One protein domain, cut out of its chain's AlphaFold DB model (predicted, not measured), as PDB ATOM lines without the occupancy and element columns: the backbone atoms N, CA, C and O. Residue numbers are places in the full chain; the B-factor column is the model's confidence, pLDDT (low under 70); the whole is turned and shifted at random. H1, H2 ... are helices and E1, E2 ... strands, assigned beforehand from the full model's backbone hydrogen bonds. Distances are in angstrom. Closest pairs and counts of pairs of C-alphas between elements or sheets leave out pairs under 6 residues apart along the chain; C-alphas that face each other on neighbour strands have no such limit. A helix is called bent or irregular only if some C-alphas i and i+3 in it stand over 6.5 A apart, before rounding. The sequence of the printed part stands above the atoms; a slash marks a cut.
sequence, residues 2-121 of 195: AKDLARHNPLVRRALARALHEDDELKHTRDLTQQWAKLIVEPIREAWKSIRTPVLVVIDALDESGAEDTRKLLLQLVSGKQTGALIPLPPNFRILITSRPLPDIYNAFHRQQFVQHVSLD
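Overview. This is residues 2 to 121 of the 195 residues of an uncharacterized protein of Fibroporia radiculosa (UniProt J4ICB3). Look for two halves side by side: in one, the hairpin of H1 and H2 packs on the long helix H4, with short H3 near that helix's first residues; in the other, the parallel strands E1 and E2 make a small two-strand ribbon, with H5 and H6 side by side beyond the strands' last residues. H4 meets H5 with residues 32 to 36 alone, and residues 110 to 121 run without a named element to the far end of the second half. The printed part has 120 residues with six named helices and two named strands in the order H1 H2 H3 H4 E1 H5 E2 H6, and it is mostly helix. The whole is compact, with a radius of gyration of the C-alphas of 14.8 A and spans of 43 by 32 by 27 A.

Along the chain. Find C-alpha 2 at (-29.221, 6.303, -20.752), where H1, residues 2 to 8, begins. H2 follows as residues 10 to 22, 18.3 A long, and H3 as residues 24 to 27. H4, residues 32 to 48, runs 22.3 A from (-27.823, -1.012, -30.582); it is only just irregular, with C-alphas 39 and 42 at 6.6 A. Go on to E1, residues 55 to 59, 13.1 A, and to H5, residues 68 to 78, 14.6 A, also only just irregular, with C-alphas 70 and 73 at 6.8 A. E2 is residues 93 to 97, 13.3 A, and H6 is residues 103 to 109, ending at C-alpha 109 (-45.653, -6.090, -28.779).

Arrangement. Begin at H4, the hub, which touches three helices. H2 touches it at a steep tilt of 46 degrees, opposite ways, closest at the C-alphas of Ala 15 and Pro 43, 4.8 A. H1 and H2 form a helical hairpin, closest at the C-alphas of Ala 6 and Arg 13, 3.9 A. H3 only just touches H4, with 3 pairs of C-alphas within 8 A, closest at Leu 26 and Gln 35, 7.0 A. H5 touches H4 at a shallow tilt of 23 degrees, the same way, closest at the C-alphas of Thr 33 and Leu 77, 7.2 A. H6 touches H5 at a shallow tilt of 13 degrees, the same way, closest at the C-alphas of Leu 75 and Ala 108, 6.1 A. E1, H5 and E2 form a strand-helix-strand unit, two parallel neighbour strands with a helix between them in the chain, with a right-handed crossover. Across E1 and E2, N 57 and O 94 are within hydrogen-bond range at 2.9 A, as are N 96 and O 57 at 2.9 A. Every O i to N i+4 pair is within range in H1, H2 and H6; in H4 it is 11 of 13 and in H5 5 of 7, and H3 is too short for such a pair.

Size, cuts and confidence. The C-alphas of Glu 22 and Asp 121, the two farthest apart, are 46.7 A apart. The printed part has no cut. The link from H5 to E2, 14 residues, is long, and within it residues 82 to 88 have pLDDT under 70; the mean of the printed part is 87.3.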
ATOM      1  N   ALA A   2     -30.251   6.555 -21.793       90.44
ATOM      2  CA  ALA A   2     -29.221   6.303 -20.752       90.44
ATOM      3  C   ALA A   2     -28.834   7.569 -19.966       90.44
ATOM      4  O   ALA A   2     -28.862   7.610 -18.735       90.44
ATOM      5  N   LYS A   3     -28.558   8.646 -20.707       92.19
ATOM      6  CA  LYS A   3     -28.279   9.979 -20.165       92.19
ATOM      7  C   LYS A   3     -29.410  10.505 -19.277       92.19
ATOM      8  O   LYS A   3     -29.140  11.100 -18.238       92.19
ATOM      9  N   ASP A   4     -30.664  10.290 -19.663       91.56
ATOM     10  CA  ASP A   4     -31.828  10.790 -18.926       91.56
ATOM     11  C   ASP A   4     -32.056   9.989 -17.648       91.56
ATOM     12  O   ASP A   4     -32.289  10.577 -16.595       91.56
ATOM     13  N   LEU A   5     -31.870   8.669 -17.689       89.50
ATOM     14  CA  LEU A   5     -31.877   7.829 -16.490       89.50
ATOM     15  C   LEU A   5     -30.800   8.273 -15.490       89.50
ATOM     16  O   LEU A   5     -31.078   8.438 -14.303       89.50
ATOM     17  N   ALA A   6     -29.584   8.537 -15.971       92.81
ATOM     18  CA  ALA A   6     -28.486   9.038 -15.150       92.81
ATOM     19  C   ALA A   6     -28.740  10.452 -14.588       92.81
ATOM     20  O   ALA A   6     -28.287  10.778 -13.491       92.81
ATOM     21  N   ARG A   7     -29.473  11.309 -15.306       93.12
ATOM     22  CA  ARG A   7     -29.870  12.633 -14.797       93.12
ATOM     23  C   ARG A   7     -30.830  12.531 -13.615       93.12
ATOM     24  O   ARG A   7     -30.674  13.284 -12.659       93.12
ATOM     25  N   HIS A   8     -31.777  11.597 -13.668       88.69
ATOM     26  CA  HIS A   8     -32.826  11.466 -12.656       88.69
ATOM     27  C   HIS A   8     -32.450  10.538 -11.496       88.69
ATOM     28  O   HIS A   8     -33.066  10.609 -10.435       88.69
ATOM     29  N   ASN A   9     -31.444   9.672 -11.660       88.00
ATOM     30  CA  ASN A   9     -31.056   8.721 -10.627       88.00
ATOM     31  C   ASN A   9     -29.525   8.666 -10.418       88.00
ATOM     32  O   ASN A   9     -28.798   8.147 -11.270       88.00
ATOM     33  N   PRO A  10     -29.010   9.120  -9.255       91.31
ATOM     34  CA  PRO A  10     -27.576   9.109  -8.960       91.31
ATOM     35  C   PRO A  10     -26.928   7.718  -8.915       91.31
ATOM     36  O   PRO A  10     -25.718   7.608  -9.115       91.31
ATOM     37  N   LEU A  11     -27.687   6.658  -8.619       91.50
ATOM     38  CA  LEU A  11     -27.175   5.283  -8.638       91.50
ATOM     39  C   LEU A  11     -26.982   4.813 -10.076       91.50
ATOM     40  O   LEU A  11     -25.899   4.339 -10.408       91.50
ATOM     41  N   VAL A  12     -27.977   5.043 -10.939       92.00
ATOM     42  CA  VAL A  12     -27.858   4.747 -12.374       92.00
ATOM     43  C   VAL A  12     -26.727   5.564 -12.994       92.00
ATOM     44  O   VAL A  12     -25.941   5.027 -13.763       92.00
ATOM     45  N   ARG A  13     -26.572   6.837 -12.606       94.75
ATOM     46  CA  ARG A  13     -25.455   7.681 -13.059       94.75
ATOM     47  C   ARG A  13     -24.094   7.086 -12.733       94.75
ATOM     48  O   ARG A  13     -23.214   7.106 -13.585       94.75
ATOM     49  N   ARG A  14     -23.912   6.587 -11.507       95.06
ATOM     50  CA  ARG A  14     -22.653   5.965 -11.077       95.06
ATOM     51  C   ARG A  14     -22.383   4.665 -11.827       95.06
ATOM     52  O   ARG A  14     -21.267   4.487 -12.299       95.06
ATOM     53  N   ALA A  15     -23.395   3.811 -11.970       93.94
ATOM     54  CA  ALA A  15     -23.274   2.559 -12.713       93.94
ATOM     55  C   ALA A  15     -22.948   2.813 -14.197       93.94
ATOM     56  O   ALA A  15     -22.020   2.225 -14.741       93.94
ATOM     57  N   LEU A  16     -23.628   3.777 -14.827       95.06
ATOM     58  CA  LEU A  16     -23.355   4.179 -16.208       95.06
ATOM     59  C   LEU A  16     -21.945   4.765 -16.371       95.06
ATOM     60  O   LEU A  16     -21.249   4.426 -17.323       95.06
ATOM     61  N   ALA A  17     -21.510   5.631 -15.451       95.38
ATOM     62  CA  ALA A  17     -20.162   6.194 -15.484       95.38
ATOM     63  C   ALA A  17     -19.082   5.114 -15.338       95.38
ATOM     64  O   ALA A  17     -18.044   5.217 -15.984       95.38
ATOM     65  N   ARG A  18     -19.333   4.076 -14.528       94.69
ATOM     66  CA  ARG A  18     -18.436   2.924 -14.405       94.69
ATOM     67  C   ARG A  18     -18.374   2.125 -15.705       94.69
ATOM     68  O   ARG A  18     -17.276   1.910 -16.196       94.69
ATOM     69  N   ALA A  19     -19.521   1.777 -16.294       93.62
ATOM     70  CA  ALA A  19     -19.567   1.050 -17.565       93.62
ATOM     71  C   ALA A  19     -18.774   1.774 -18.672       93.62
ATOM     72  O   ALA A  19     -17.982   1.156 -19.370       93.62
ATOM     73  N   LEU A  20     -18.919   3.100 -18.772       94.56
ATOM     74  CA  LEU A  20     -18.190   3.936 -19.739       94.56
ATOM     75  C   LEU A  20     -16.706   4.154 -19.404       94.56
ATOM     76  O   LEU A  20     -15.972   4.682 -20.236       94.56
ATOM     77  N   HIS A  21     -16.288   3.868 -18.171       94.38
ATOM     78  CA  HIS A  21     -14.886   3.931 -17.762       94.38
ATOM     79  C   HIS A  21     -14.177   2.594 -17.995       94.38
ATOM     80  O   HIS A  21     -13.010   2.588 -18.366       94.38
ATOM     81  N   GLU A  22     -14.883   1.482 -17.778       94.00
ATOM     82  CA  GLU A  22     -14.381   0.124 -18.007       94.00
ATOM     83  C   GLU A  22     -14.271  -0.211 -19.499       94.00
ATOM     84  O   GLU A  22     -13.352  -0.928 -19.891       94.00
ATOM     85  N   ASP A  23     -15.169   0.325 -20.327       92.69
ATOM     86  CA  ASP A  23     -15.170   0.131 -21.777       92.69
ATOM     87  C   ASP A  23     -15.427   1.470 -22.495       92.69
ATOM     88  O   ASP A  23     -16.562   1.940 -22.625       92.69
ATOM     89  N   ASP A  24     -14.338   2.114 -22.927       90.06
ATOM     90  CA  ASP A  24     -14.372   3.424 -23.590       90.06
ATOM     91  C   ASP A  24     -15.016   3.352 -24.987       90.06
ATOM     92  O   ASP A  24     -15.668   4.306 -25.422       90.06
ATOM     93  N   GLU A  25     -14.938   2.193 -25.655       92.00
ATOM     94  CA  GLU A  25     -15.519   1.960 -26.985       92.00
ATOM     95  C   GLU A  25     -17.052   2.060 -26.965       92.00
ATOM     96  O   GLU A  25     -17.679   2.418 -27.969       92.00
ATOM     97  N   LEU A  26     -17.688   1.856 -25.803       91.94
ATOM     98  CA  LEU A  26     -19.131   2.054 -25.634       91.94
ATOM     99  C   LEU A  26     -19.586   3.490 -25.929       91.94
ATOM    100  O   LEU A  26     -20.764   3.710 -26.217       91.94
ATOM    101  N   LYS A  27     -18.681   4.476 -25.880       87.56
ATOM    102  CA  LYS A  27     -18.982   5.867 -26.256       87.56
ATOM    103  C   LYS A  27     -19.163   6.039 -27.765       87.56
ATOM    104  O   LYS A  27     -19.786   7.014 -28.191       87.56
ATOM    105  N   HIS A  28     -18.622   5.117 -28.558       90.81
ATOM    106  CA  HIS A  28     -18.530   5.220 -30.013       90.81
ATOM    107  C   HIS A  28     -19.223   4.071 -30.756       90.81
ATOM    108  O   HIS A  28     -19.473   4.193 -31.959       90.81
ATOM    109  N   THR A  29     -19.580   2.988 -30.059       91.12
ATOM    110  CA  THR A  29     -20.285   1.847 -30.650       91.12
ATOM    111  C   THR A  29     -21.601   2.268 -31.306       91.12
ATOM    112  O   THR A  29     -22.354   3.085 -30.773       91.12
ATOM    113  N   ARG A  30     -21.892   1.691 -32.475       89.06
ATOM    114  CA  ARG A  30     -23.185   1.810 -33.175       89.06
ATOM    115  C   ARG A  30     -24.056   0.566 -33.002       89.06
ATOM    116  O   ARG A  30     -25.157   0.519 -33.544       89.06
ATOM    117  N   ASP A  31     -23.570  -0.438 -32.274       89.56
ATOM    118  CA  ASP A  31     -24.323  -1.656 -32.003       89.56
ATOM    119  C   ASP A  31     -25.415  -1.367 -30.965       89.56
ATOM    120  O   ASP A  31     -25.155  -1.250 -29.765       89.56
ATOM    121  N   LEU A  32     -26.660  -1.260 -31.435       87.19
ATOM    122  CA  LEU A  32     -27.823  -1.012 -30.582       87.19
ATOM    123  C   LEU A  32     -28.029  -2.105 -29.527       87.19
ATOM    124  O   LEU A  32     -28.508  -1.803 -28.435       87.19
ATOM    125  N   THR A  33     -27.652  -3.351 -29.813       88.06
ATOM    126  CA  THR A  33     -27.756  -4.458 -28.854       88.06
ATOM    127  C   THR A  33     -26.783  -4.242 -27.703       88.06
ATOM    128  O   THR A  33     -27.169  -4.327 -26.534       88.06
ATOM    129  N   GLN A  34     -25.534  -3.895 -28.027       89.69
ATOM    130  CA  GLN A  34     -24.512  -3.583 -27.031       89.69
ATOM    131  C   GLN A  34     -24.893  -2.340 -26.219       89.69
ATOM    132  O   GLN A  34     -24.830  -2.375 -24.990       89.69
ATOM    133  N   GLN A  35     -25.361  -1.272 -26.875       90.81
ATOM    134  CA  GLN A  35     -25.827  -0.062 -26.191       90.81
ATOM    135  C   GLN A  35     -26.992  -0.361 -25.240       90.81
ATOM    136  O   GLN A  35     -26.984   0.086 -24.092       90.81
ATOM    137  N   TRP A  36     -27.984  -1.139 -25.679       88.81
ATOM    138  CA  TRP A  36     -29.131  -1.508 -24.850       88.81
ATOM    139  C   TRP A  36     -28.706  -2.310 -23.617       88.81
ATOM    140  O   TRP A  36     -29.081  -1.974 -22.491       88.81
ATOM    141  N   ALA A  37     -27.865  -3.328 -23.797       88.62
ATOM    142  CA  ALA A  37     -27.383  -4.147 -22.692       88.62
ATOM    143  C   ALA A  37     -26.506  -3.342 -21.715       88.62
ATOM    144  O   ALA A  37     -26.816  -3.268 -20.523       88.62
ATOM    145  N   LYS A  38     -25.444  -2.704 -22.221       91.38
ATOM    146  CA  LYS A  38     -24.380  -2.081 -21.417       91.38
ATOM    147  C   LYS A  38     -24.731  -0.707 -20.861       91.38
ATOM    148  O   LYS A  38     -24.254  -0.348 -19.790       91.38
ATOM    149  N   LEU A  39     -25.554   0.075 -21.562       92.25
ATOM    150  CA  LEU A  39     -25.839   1.464 -21.177       92.25
ATOM    151  C   LEU A  39     -27.220   1.649 -20.544       92.25
ATOM    152  O   LEU A  39     -27.455   2.670 -19.897       92.25
ATOM    153  N   ILE A  40     -28.133   0.684 -20.708       89.94
ATOM    154  CA  ILE A  40     -29.491   0.745 -20.149       89.94
ATOM    155  C   ILE A  40     -29.699  -0.356 -19.113       89.94
ATOM    156  O   ILE A  40     -29.874  -0.057 -17.932       89.94
ATOM    157  N   VAL A  41     -29.676  -1.622 -19.533       88.25
ATOM    158  CA  VAL A  41     -30.113  -2.744 -18.689       88.25
ATOM    159  C   VAL A  41     -29.162  -2.981 -17.516       88.25
ATOM    160  O   VAL A  41     -29.613  -3.041 -16.370       88.25
ATOM    161  N   GLU A  42     -27.857  -3.089 -17.773       89.88
ATOM    162  CA  GLU A  42     -26.856  -3.327 -16.727       89.88
ATOM    163  C   GLU A  42     -26.822  -2.191 -15.680       89.88
ATOM    164  O   GLU A  42     -27.003  -2.494 -14.493       89.88
ATOM    165  N   PRO A  43     -26.738  -0.893 -16.056       90.25
ATOM    166  CA  PRO A  43     -26.757   0.202 -15.086       90.25
ATOM    167  C   PRO A  43     -28.044   0.281 -14.259       90.25
ATOM    168  O   PRO A  43     -27.995   0.546 -13.055       90.25
ATOM    169  N   ILE A  44     -29.207   0.027 -14.876       89.19
ATOM    170  CA  ILE A  44     -30.492  -0.033 -14.165       89.19
ATOM    171  C   ILE A  44     -30.476  -1.152 -13.119       89.19
ATOM    172  O   ILE A  44     -30.925  -0.948 -11.990       89.19
ATOM    173  N   ARG A  45     -29.955  -2.334 -13.464       86.50
ATOM    174  CA  ARG A  45     -29.925  -3.494 -12.562       86.50
ATOM    175  C   ARG A  45     -28.948  -3.340 -11.415       86.50
ATOM    176  O   ARG A  45     -29.258  -3.766 -10.301       86.50
ATOM    177  N   GLU A  46     -27.794  -2.735 -11.668       88.06
ATOM    178  CA  GLU A  46     -26.847  -2.407 -10.606       88.06
ATOM    179  C   GLU A  46     -27.488  -1.439  -9.605       88.06
ATOM    180  O   GLU A  46     -27.470  -1.676  -8.395       88.06
ATOM    181  N   ALA A  47     -28.136  -0.389 -10.115       85.25
ATOM    182  CA  ALA A  47     -28.814   0.599  -9.290       85.25
ATOM    183  C   ALA A  47     -30.042   0.031  -8.556       85.25
ATOM    184  O   ALA A  47     -30.333   0.445  -7.431       85.25
ATOM    185  N   TRP A  48     -30.744  -0.936  -9.160       80.75
ATOM    186  CA  TRP A  48     -32.006  -1.496  -8.663       80.75
ATOM    187  C   TRP A  48     -31.946  -1.957  -7.214       80.75
ATOM    188  O   TRP A  48     -32.883  -1.693  -6.469       80.75
ATOM    189  N   LYS A  49     -30.842  -2.587  -6.789       75.25
ATOM    190  CA  LYS A  49     -30.708  -3.120  -5.420       75.25
ATOM    191  C   LYS A  49     -30.952  -2.053  -4.347       75.25
ATOM    192  O   LYS A  49     -31.279  -2.383  -3.213       75.25
ATOM    193  N   SER A  50     -30.772  -0.783  -4.707       83.31
ATOM    194  CA  SER A  50     -30.944   0.366  -3.821       83.31
ATOM    195  C   SER A  50     -32.147   1.253  -4.179       83.31
ATOM    196  O   SER A  50     -32.509   2.117  -3.383       83.31
ATOM    197  N   ILE A  51     -32.790   1.062  -5.339       80.75
ATOM    198  CA  ILE A  51     -33.974   1.833  -5.753       80.75
ATOM    199  C   ILE A  51     -35.226   1.115  -5.250       80.75
ATOM    200  O   ILE A  51     -35.617   0.083  -5.785       80.75
ATOM    201  N   ARG A  52     -35.880   1.682  -4.233       79.94
ATOM    202  CA  ARG A  52     -37.103   1.111  -3.639       79.94
ATOM    203  C   ARG A  52     -38.403   1.653  -4.236       79.94
ATOM    204  O   ARG A  52     -39.464   1.098  -3.976       79.94
ATOM    205  N   THR A  53     -38.337   2.729  -5.016       84.25
ATOM    206  CA  THR A  53     -39.510   3.364  -5.629       84.25
ATOM    207  C   THR A  53     -39.767   2.824  -7.039       84.25
ATOM    208  O   THR A  53     -38.816   2.400  -7.707       84.25
ATOM    209  N   PRO A  54     -41.019   2.859  -7.526       88.44
ATOM    210  CA  PRO A  54     -41.313   2.623  -8.934       88.44
ATOM    211  C   PRO A  54     -40.568   3.613  -9.837       88.44
ATOM    212  O   PRO A  54     -40.456   4.795  -9.511       88.44
ATOM    213  N   VAL A  55     -40.072   3.129 -10.973       86.31
ATOM    214  CA  VAL A  55     -39.453   3.938 -12.025       86.31
ATOM    215  C   VAL A  55     -40.208   3.696 -13.324       86.31
ATOM    216  O   VAL A  55     -40.304   2.563 -13.794       86.31
ATOM    217  N   LEU A  56     -40.731   4.772 -13.909       89.81
ATOM    218  CA  LEU A  56     -41.364   4.753 -15.220       89.81
ATOM    219  C   LEU A  56     -40.402   5.334 -16.254       89.81
ATOM    220  O   LEU A  56     -39.910   6.449 -16.089       89.81
ATOM    221  N   VAL A  57     -40.153   4.586 -17.323       89.12
ATOM    222  CA  VAL A  57     -39.447   5.086 -18.501       89.12
ATOM    223  C   VAL A  57     -40.461   5.314 -19.606       89.12
ATOM    224  O   VAL A  57     -41.159   4.384 -19.994       89.12
ATOM    225  N   VAL A  58     -40.543   6.546 -20.101       93.44
ATOM    226  CA  VAL A  58     -41.422   6.896 -21.217       93.44
ATOM    227  C   VAL A  58     -40.600   6.904 -22.502       93.44
ATOM    228  O   VAL A  58     -39.569   7.578 -22.572       93.44
ATOM    229  N   ILE A  59     -41.038   6.134 -23.493       93.31
ATOM    230  CA  ILE A  59     -40.548   6.198 -24.869       93.31
ATOM    231  C   ILE A  59     -41.670   6.826 -25.685       93.31
ATOM    232  O   ILE A  59     -42.676   6.175 -25.961       93.31
ATOM    233  N   ASP A  60     -41.508   8.106 -25.991       95.06
ATOM    234  CA  ASP A  60     -42.506   8.876 -26.724       95.06
ATOM    235  C   ASP A  60     -42.302   8.742 -28.241       95.06
ATOM    236  O   ASP A  60     -41.155   8.677 -28.692       95.06
ATOM    237  N   ALA A  61     -43.402   8.687 -28.995       95.31
ATOM    238  CA  ALA A  61     -43.443   8.637 -30.459       95.31
ATOM    239  C   ALA A  61     -42.522   7.562 -31.075       95.31
ATOM    240  O   ALA A  61     -41.689   7.837 -31.941       95.31
ATOM    241  N   LEU A  62     -42.653   6.304 -30.633       95.31
ATOM    242  CA  LEU A  62     -41.797   5.204 -31.099       95.31
ATOM    243  C   LEU A  62     -41.858   4.995 -32.624       95.31
ATOM    244  O   LEU A  62     -40.883   4.533 -33.215       95.31
ATOM    245  N   ASP A  63     -42.958   5.354 -33.282       95.31
ATOM    246  CA  ASP A  63     -43.079   5.328 -34.743       95.31
ATOM    247  C   ASP A  63     -42.136   6.298 -35.475       95.31
ATOM    248  O   ASP A  63     -41.820   6.067 -36.642       95.31
ATOM    249  N   GLU A  64     -41.601   7.309 -34.788       95.06
ATOM    250  CA  GLU A  64     -40.637   8.277 -35.330       95.06
ATOM    251  C   GLU A  64     -39.169   7.825 -35.170       95.06
ATOM    252  O   GLU A  64     -38.235   8.552 -35.510       95.06
ATOM    253  N   SER A  65     -38.929   6.591 -34.705       92.62
ATOM    254  CA  SER A  65     -37.587   6.027 -34.451       92.62
ATOM    255  C   SER A  65     -36.817   5.559 -35.704       92.62
ATOM    256  O   SER A  65     -35.996   4.642 -35.643       92.62
ATOM    257  N   GLY A  66     -37.045   6.209 -36.845       91.00
ATOM    258  CA  GLY A  66     -36.501   5.830 -38.152       91.00
ATOM    259  C   GLY A  66     -37.465   4.965 -38.966       91.00
ATOM    260  O   GLY A  66     -38.577   4.689 -38.530       91.00
ATOM    261  N   ALA A  67     -37.054   4.551 -40.166       91.75
ATOM    262  CA  ALA A  67     -37.844   3.688 -41.048       91.75
ATOM    263  C   ALA A  67     -38.042   2.281 -40.454       91.75
ATOM    264  O   ALA A  67     -37.254   1.851 -39.607       91.75
ATOM    265  N   GLU A  68     -39.049   1.550 -40.940       92.31
ATOM    266  CA  GLU A  68     -39.415   0.204 -40.464       92.31
ATOM    267  C   GLU A  68     -38.205  -0.738 -40.339       92.31
ATOM    268  O   GLU A  68     -37.951  -1.283 -39.262       92.31
ATOM    269  N   ASP A  69     -37.384  -0.840 -41.391       88.25
ATOM    270  CA  ASP A  69     -36.186  -1.689 -41.392       88.25
ATOM    271  C   ASP A  69     -35.167  -1.276 -40.322       88.25
ATOM    272  O   ASP A  69     -34.575  -2.124 -39.653       88.25
ATOM    273  N   THR A  70     -34.984   0.032 -40.121       87.38
ATOM    274  CA  THR A  70     -34.005   0.564 -39.163       87.38
ATOM    275  C   THR A  70     -34.464   0.427 -37.714       87.38
ATOM    276  O   THR A  70     -33.648   0.127 -36.841       87.38
ATOM    277  N   ARG A  71     -35.768   0.578 -37.438       92.69
ATOM    278  CA  ARG A  71     -36.307   0.450 -36.074       92.69
ATOM    279  C   ARG A  71     -36.615  -0.984 -35.675       92.69
ATOM    280  O   ARG A  71     -36.814  -1.248 -34.494       92.69
ATOM    281  N   LYS A  72     -36.614  -1.936 -36.611       91.06
ATOM    282  CA  LYS A  72     -36.853  -3.360 -36.332       91.06
ATOM    283  C   LYS A  72     -36.005  -3.884 -35.171       91.06
ATOM    284  O   LYS A  72     -36.538  -4.560 -34.294       91.06
ATOM    285  N   LEU A  73     -34.716  -3.540 -35.128       88.88
ATOM    286  CA  LEU A  73     -33.826  -3.943 -34.034       88.88
ATOM    287  C   LEU A  73     -34.246  -3.310 -32.698       88.88
ATOM    288  O   LEU A  73     -34.351  -4.008 -31.692       88.88
ATOM    289  N   LEU A  74     -34.576  -2.015 -32.692       89.50
ATOM    290  CA  LEU A  74     -35.102  -1.331 -31.509       89.50
ATOM    291  C   LEU A  74     -36.390  -1.997 -31.004       89.50
ATOM    292  O   LEU A  74     -36.502  -2.293 -29.816       89.50
ATOM    293  N   LEU A  75     -37.334  -2.298 -31.900       91.19
ATOM    294  CA  LEU A  75     -38.570  -3.000 -31.557       91.19
ATOM    295  C   LEU A  75     -38.281  -4.362 -30.939       91.19
ATOM    296  O   LEU A  75     -38.898  -4.722 -29.941       91.19
ATOM    297  N   GLN A  76     -37.330  -5.121 -31.480       87.88
ATOM    298  CA  GLN A  76     -36.969  -6.423 -30.930       87.88
ATOM    299  C   GLN A  76     -36.316  -6.323 -29.538       87.88
ATOM    300  O   GLN A  76     -36.590  -7.179 -28.693       87.88
ATOM    301  N   LEU A  77     -35.509  -5.285 -29.282       86.31
ATOM    302  CA  LEU A  77     -34.881  -5.019 -27.981       86.31
ATOM    303  C   LEU A  77     -35.910  -4.584 -26.927       86.31
ATOM    304  O   LEU A  77     -35.932  -5.125 -25.823       86.31
ATOM    305  N   VAL A  78     -36.793  -3.645 -27.277       86.81
ATOM    306  CA  VAL A  78     -37.788  -3.073 -26.355       86.81
ATOM    307  C   VAL A  78     -38.945  -4.043 -26.093       86.81
ATOM    308  O   VAL A  78     -39.405  -4.154 -24.960       86.81
ATOM    309  N   SER A  79     -39.399  -4.785 -27.111       86.06
ATOM    310  CA  SER A  79     -40.441  -5.819 -26.954       86.06
ATOM    311  C   SER A  79     -39.944  -7.091 -26.283       86.06
ATOM    312  O   SER A  79     -40.745  -7.953 -25.937       86.06
ATOM    313  N   GLY A  80     -38.631  -7.246 -26.149       78.31
ATOM    314  CA  GLY A  80     -38.036  -8.455 -25.618       78.31
ATOM    315  C   GLY A  80     -38.121  -9.676 -26.550       78.31
ATOM    316  O   GLY A  80     -38.039 -10.817 -26.102       78.31
ATOM    317  N   LYS A  81     -38.281  -9.475 -27.861       71.00
ATOM    318  CA  LYS A  81     -38.303 -10.581 -28.833       71.00
ATOM    319  C   LYS A  81     -36.927 -11.140 -29.170       71.00
ATOM    320  O   LYS A  81     -36.850 -12.314 -29.524       71.00
ATOM    321  N   GLN A  82     -35.858 -10.340 -29.121       56.16
ATOM    322  CA  GLN A  82     -34.581 -10.786 -29.695       56.16
ATOM    323  C   GLN A  82     -33.661 -11.596 -28.800       56.16
ATOM    324  O   GLN A  82     -32.544 -11.891 -29.214       56.16
ATOM    325  N   THR A  83     -34.051 -11.960 -27.588       48.28
ATOM    326  CA  THR A  83     -33.031 -12.457 -26.675       48.28
ATOM    327  C   THR A  83     -33.526 -13.634 -25.854       48.28
ATOM    328  O   THR A  83     -34.248 -13.456 -24.879       48.28
ATOM    329  N   GLY A  84     -32.911 -14.797 -26.089       45.16
ATOM    330  CA  GLY A  84     -32.568 -15.753 -25.023       45.16
ATOM    331  C   GLY A  84     -31.609 -15.169 -23.959       45.16
ATOM    332  O   GLY A  84     -30.926 -15.905 -23.263       45.16
ATOM    333  N   ALA A  85     -31.547 -13.839 -23.862       40.69
ATOM    334  CA  ALA A  85     -30.695 -12.990 -23.046       40.69
ATOM    335  C   ALA A  85     -31.442 -11.698 -22.636       40.69
ATOM    336  O   ALA A  85     -30.812 -10.659 -22.439       40.69
ATOM    337  N   LEU A  86     -32.784 -11.719 -22.515       52.09
ATOM    338  CA  LEU A  86     -33.431 -10.660 -21.740       52.09
ATOM    339  C   LEU A  86     -33.064 -10.939 -20.312       52.09
ATOM    340  O   LEU A  86     -33.635 -11.794 -19.642       52.09
ATOM    341  N   ILE A  87     -32.100 -10.177 -19.854       55.94
ATOM    342  CA  ILE A  87     -31.998  -9.887 -18.456       55.94
ATOM    343  C   ILE A  87     -33.213  -8.981 -18.163       55.94
ATOM    344  O   ILE A  87     -33.214  -7.828 -18.595       55.94
ATOM    345  N   PRO A  88     -34.277  -9.478 -17.501       69.19
ATOM    346  CA  PRO A  88     -35.499  -8.707 -17.318       69.19
ATOM    347  C   PRO A  88     -35.190  -7.408 -16.574       69.19
ATOM    348  O   PRO A  88     -34.318  -7.375 -15.688       69.19
ATOM    349  N   LEU A  89     -35.910  -6.338 -16.927       76.50
ATOM    350  CA  LEU A  89     -35.882  -5.124 -16.124       76.50
ATOM    351  C   LEU A  89     -36.292  -5.462 -14.684       76.50
ATOM    352  O   LEU A  89     -37.094  -6.376 -14.464       76.50
ATOM    353  N   PRO A  90     -35.739  -4.760 -13.687       81.25
ATOM    354  CA  PRO A  90     -36.109  -5.007 -12.306       81.25
ATOM    355  C   PRO A  90     -37.618  -4.796 -12.070       81.25
ATOM    356  O   PRO A  90     -38.230  -3.973 -12.752       81.25
ATOM    357  N   PRO A  91     -38.238  -5.480 -11.089       83.12
ATOM    358  CA  PRO A  91     -39.694  -5.472 -10.898       83.12
ATOM    359  C   PRO A  91     -40.331  -4.092 -10.691       83.12
ATOM    360  O   PRO A  91     -41.506  -3.919 -11.009       83.12
ATOM    361  N   ASN A  92     -39.578  -3.123 -10.164       85.94
ATOM    362  CA  ASN A  92     -40.019  -1.744  -9.947       85.94
ATOM    363  C   ASN A  92     -39.844  -0.840 -11.179       85.94
ATOM    364  O   ASN A  92     -40.206   0.330 -11.105       85.94
ATOM    365  N   PHE A  93     -39.308  -1.345 -12.290       85.94
ATOM    366  CA  PHE A  93     -39.224  -0.614 -13.550       85.94
ATOM    367  C   PHE A  93     -40.403  -0.972 -14.457       85.94
ATOM    368  O   PHE A  93     -40.808  -2.132 -14.585       85.94
ATOM    369  N   ARG A  94     -40.961   0.052 -15.098       88.38
ATOM    370  CA  ARG A  94     -41.997  -0.055 -16.125       88.38
ATOM    371  C   ARG A  94     -41.610   0.817 -17.310       88.38
ATOM    372  O   ARG A  94     -40.984   1.861 -17.127       88.38
ATOM    373  N   ILE A  95     -41.987   0.389 -18.509       89.25
ATOM    374  CA  ILE A  95     -41.860   1.194 -19.724       89.25
ATOM    375  C   ILE A  95     -43.272   1.549 -20.185       89.25
ATOM    376  O   ILE A  95     -44.109   0.658 -20.311       89.25
ATOM    377  N   LEU A  96     -43.521   2.834 -20.421       94.62
ATOM    378  CA  LEU A  96     -44.681   3.322 -21.160       94.62
ATOM    379  C   LEU A  96     -44.205   3.753 -22.543       94.62
ATOM    380  O   LEU A  96     -43.245   4.512 -22.659       94.62
ATOM    381  N   ILE A  97     -44.867   3.252 -23.575       94.31
ATOM    382  CA  ILE A  97     -44.544   3.538 -24.970       94.31
ATOM    383  C   ILE A  97     -45.762   4.199 -25.595       94.31
ATOM    384  O   ILE A  97     -46.872   3.695 -25.432       94.31
ATOM    385  N   THR A  98     -45.551   5.298 -26.310       96.25
ATOM    386  CA  THR A  98     -46.562   5.896 -27.186       96.25
ATOM    387  C   THR A  98     -46.127   5.703 -28.635       96.25
ATOM    388  O   THR A  98     -44.934   5.743 -28.956       96.25
ATOM    389  N   SER A  99     -47.085   5.441 -29.519       96.12
ATOM    390  CA  SER A  99     -46.845   5.390 -30.958       96.12
ATOM    391  C   SER A  99     -48.150   5.490 -31.734       96.12
ATOM    392  O   SER A  99     -49.221   5.184 -31.206       96.12
ATOM    393  N   ARG A 100     -48.056   5.800 -33.027       94.44
ATOM    394  CA  ARG A 100     -49.123   5.461 -33.980       94.44
ATOM    395  C   ARG A 100     -49.328   3.938 -34.050       94.44
ATOM    396  O   ARG A 100     -48.376   3.186 -33.801       94.44
ATOM    397  N   PRO A 101     -50.529   3.458 -34.424       91.88
ATOM    398  CA  PRO A 101     -50.840   2.031 -34.521       91.88
ATOM    399  C   PRO A 101     -50.264   1.409 -35.808       91.88
ATOM    400  O   PRO A 101     -50.989   0.909 -36.667       91.88
ATOM    401  N   LEU A 102     -48.939   1.461 -35.978       94.56
ATOM    402  CA  LEU A 102     -48.274   0.870 -37.140       94.56
ATOM    403  C   LEU A 102     -48.186  -0.665 -37.012       94.56
ATOM    404  O   LEU A 102     -47.923  -1.171 -35.913       94.56
ATOM    405  N   PRO A 103     -48.360  -1.429 -38.112       93.81
ATOM    406  CA  PRO A 103     -48.377  -2.892 -38.059       93.81
ATOM    407  C   PRO A 103     -47.104  -3.524 -37.485       93.81
ATOM    408  O   PRO A 103     -47.190  -4.500 -36.740       93.81
ATOM    409  N   ASP A 104     -45.923  -2.997 -37.803       94.38
ATOM    410  CA  ASP A 104     -44.634  -3.494 -37.308       94.38
ATOM    411  C   ASP A 104     -44.507  -3.336 -35.786       94.38
ATOM    412  O   ASP A 104     -44.087  -4.272 -35.094       94.38
ATOM    413  N   ILE A 105     -44.953  -2.193 -35.257       94.38
ATOM    414  CA  ILE A 105     -44.988  -1.906 -33.820       94.38
ATOM    415  C   ILE A 105     -45.999  -2.821 -33.129       94.38
ATOM    416  O   ILE A 105     -45.636  -3.539 -32.196       94.38
ATOM    417  N   TYR A 106     -47.242  -2.873 -33.616       92.31
ATOM    418  CA  TYR A 106     -48.271  -3.747 -33.048       92.31
ATOM    419  C   TYR A 106     -47.792  -5.203 -32.998       92.31
ATOM    420  O   TYR A 106     -47.826  -5.852 -31.949       92.31
ATOM    421  N   ASN A 107     -47.242  -5.699 -34.108       90.88
ATOM    422  CA  ASN A 107     -46.728  -7.058 -34.196       90.88
ATOM    423  C   ASN A 107     -45.576  -7.308 -33.224       90.88
ATOM    424  O   ASN A 107     -45.488  -8.415 -32.686       90.88
ATOM    425  N   ALA A 108     -44.695  -6.331 -32.978       90.06
ATOM    426  CA  ALA A 108     -43.600  -6.447 -32.017       90.06
ATOM    427  C   ALA A 108     -44.096  -6.711 -30.585       90.06
ATOM    428  O   ALA A 108     -43.506  -7.541 -29.892       90.06
ATOM    429  N   PHE A 109     -45.206  -6.095 -30.174       89.50
ATOM    430  CA  PHE A 109     -45.653  -6.090 -28.779       89.50
ATOM    431  C   PHE A 109     -46.860  -6.991 -28.472       89.50
ATOM    432  O   PHE A 109     -46.907  -7.568 -27.389       89.50
ATOM    433  N   HIS A 110     -47.796  -7.182 -29.411       84.38
ATOM    434  CA  HIS A 110     -49.096  -7.845 -29.189       84.38
ATOM    435  C   HIS A 110     -49.004  -9.193 -28.450       84.38
ATOM    436  O   HIS A 110     -49.856  -9.505 -27.618       84.38
ATOM    437  N   ARG A 111     -48.006 -10.027 -28.755       80.38
ATOM    438  CA  ARG A 111     -47.916 -11.400 -28.220       80.38
ATOM    439  C   ARG A 111     -47.087 -11.522 -26.938       80.38
ATOM    440  O   ARG A 111     -46.799 -12.639 -26.516       80.38
ATOM    441  N   GLN A 112     -46.677 -10.407 -26.337       82.44
ATOM    442  CA  GLN A 112     -45.841 -10.421 -25.139       82.44
ATOM    443  C   GLN A 112     -46.695 -10.433 -23.871       82.44
ATOM    444  O   GLN A 112     -47.466  -9.510 -23.629       82.44
ATOM    445  N   GLN A 113     -46.516 -11.449 -23.022       80.00
ATOM    446  CA  GLN A 113     -47.298 -11.623 -21.784       80.00
ATOM    447  C   GLN A 113     -47.150 -10.460 -20.788       80.00
ATOM    448  O   GLN A 113     -48.033 -10.237 -19.965       80.00
ATOM    449  N   PHE A 114     -46.036  -9.731 -20.840       81.50
ATOM    450  CA  PHE A 114     -45.728  -8.611 -19.944       81.50
ATOM    451  C   PHE A 114     -46.097  -7.242 -20.532       81.50
ATOM    452  O   PHE A 114     -45.751  -6.217 -19.945       81.50
ATOM    453  N   VAL A 115     -46.767  -7.208 -21.688       87.75
ATOM    454  CA  VAL A 115     -47.171  -5.968 -22.352       87.75
ATOM    455  C   VAL A 115     -48.682  -5.812 -22.286       87.75
ATOM    456  O   VAL A 115     -49.432  -6.691 -22.700       87.75
ATOM    457  N   GLN A 116     -49.119  -4.658 -21.790       89.88
ATOM    458  CA  GLN A 116     -50.503  -4.219 -21.887       89.88
ATOM    459  C   GLN A 116     -50.617  -3.234 -23.051       89.88
ATOM    460  O   GLN A 116     -49.938  -2.209 -23.065       89.88
ATOM    461  N   HIS A 117     -51.472  -3.556 -24.017       90.12
ATOM    462  CA  HIS A 117     -51.775  -2.690 -25.150       90.12
ATOM    463  C   HIS A 117     -53.053  -1.898 -24.867       90.12
ATOM    464  O   HIS A 117     -54.050  -2.471 -24.429       90.12
ATOM    465  N   VAL A 118     -53.018  -0.592 -25.123       91.75
ATOM    466  CA  VAL A 118     -54.181   0.298 -25.041       91.75
ATOM    467  C   VAL A 118     -54.204   1.110 -26.327       91.75
ATOM    468  O   VAL A 118     -53.263   1.855 -26.587       91.75
ATOM    469  N   SER A 119     -55.255   0.946 -27.129       91.19
ATOM    470  CA  SER A 119     -55.493   1.792 -28.295       91.19
ATOM    471  C   SER A 119     -56.396   2.950 -27.896       91.19
ATOM    472  O   SER A 119     -57.432   2.737 -27.267       91.19
ATOM    473  N   LEU A 120     -56.020   4.173 -28.267       88.06
ATOM    474  CA  LEU A 120     -56.908   5.328 -28.106       88.06
ATOM    475  C   LEU A 120     -58.022   5.341 -29.162       88.06
ATOM    476  O   LEU A 120     -59.050   5.968 -28.931       88.06
ATOM    477  N   ASP A 121     -57.861   4.592 -30.258       85.00
ATOM    478  CA  ASP A 121     -58.892   4.435 -31.291       85.00
ATOM    479  C   ASP A 121     -60.049   3.529 -30.830       85.00
ATOM    480  O   ASP A 121     -61.140   3.586 -31.392       85.00
TER     481      ASP A 121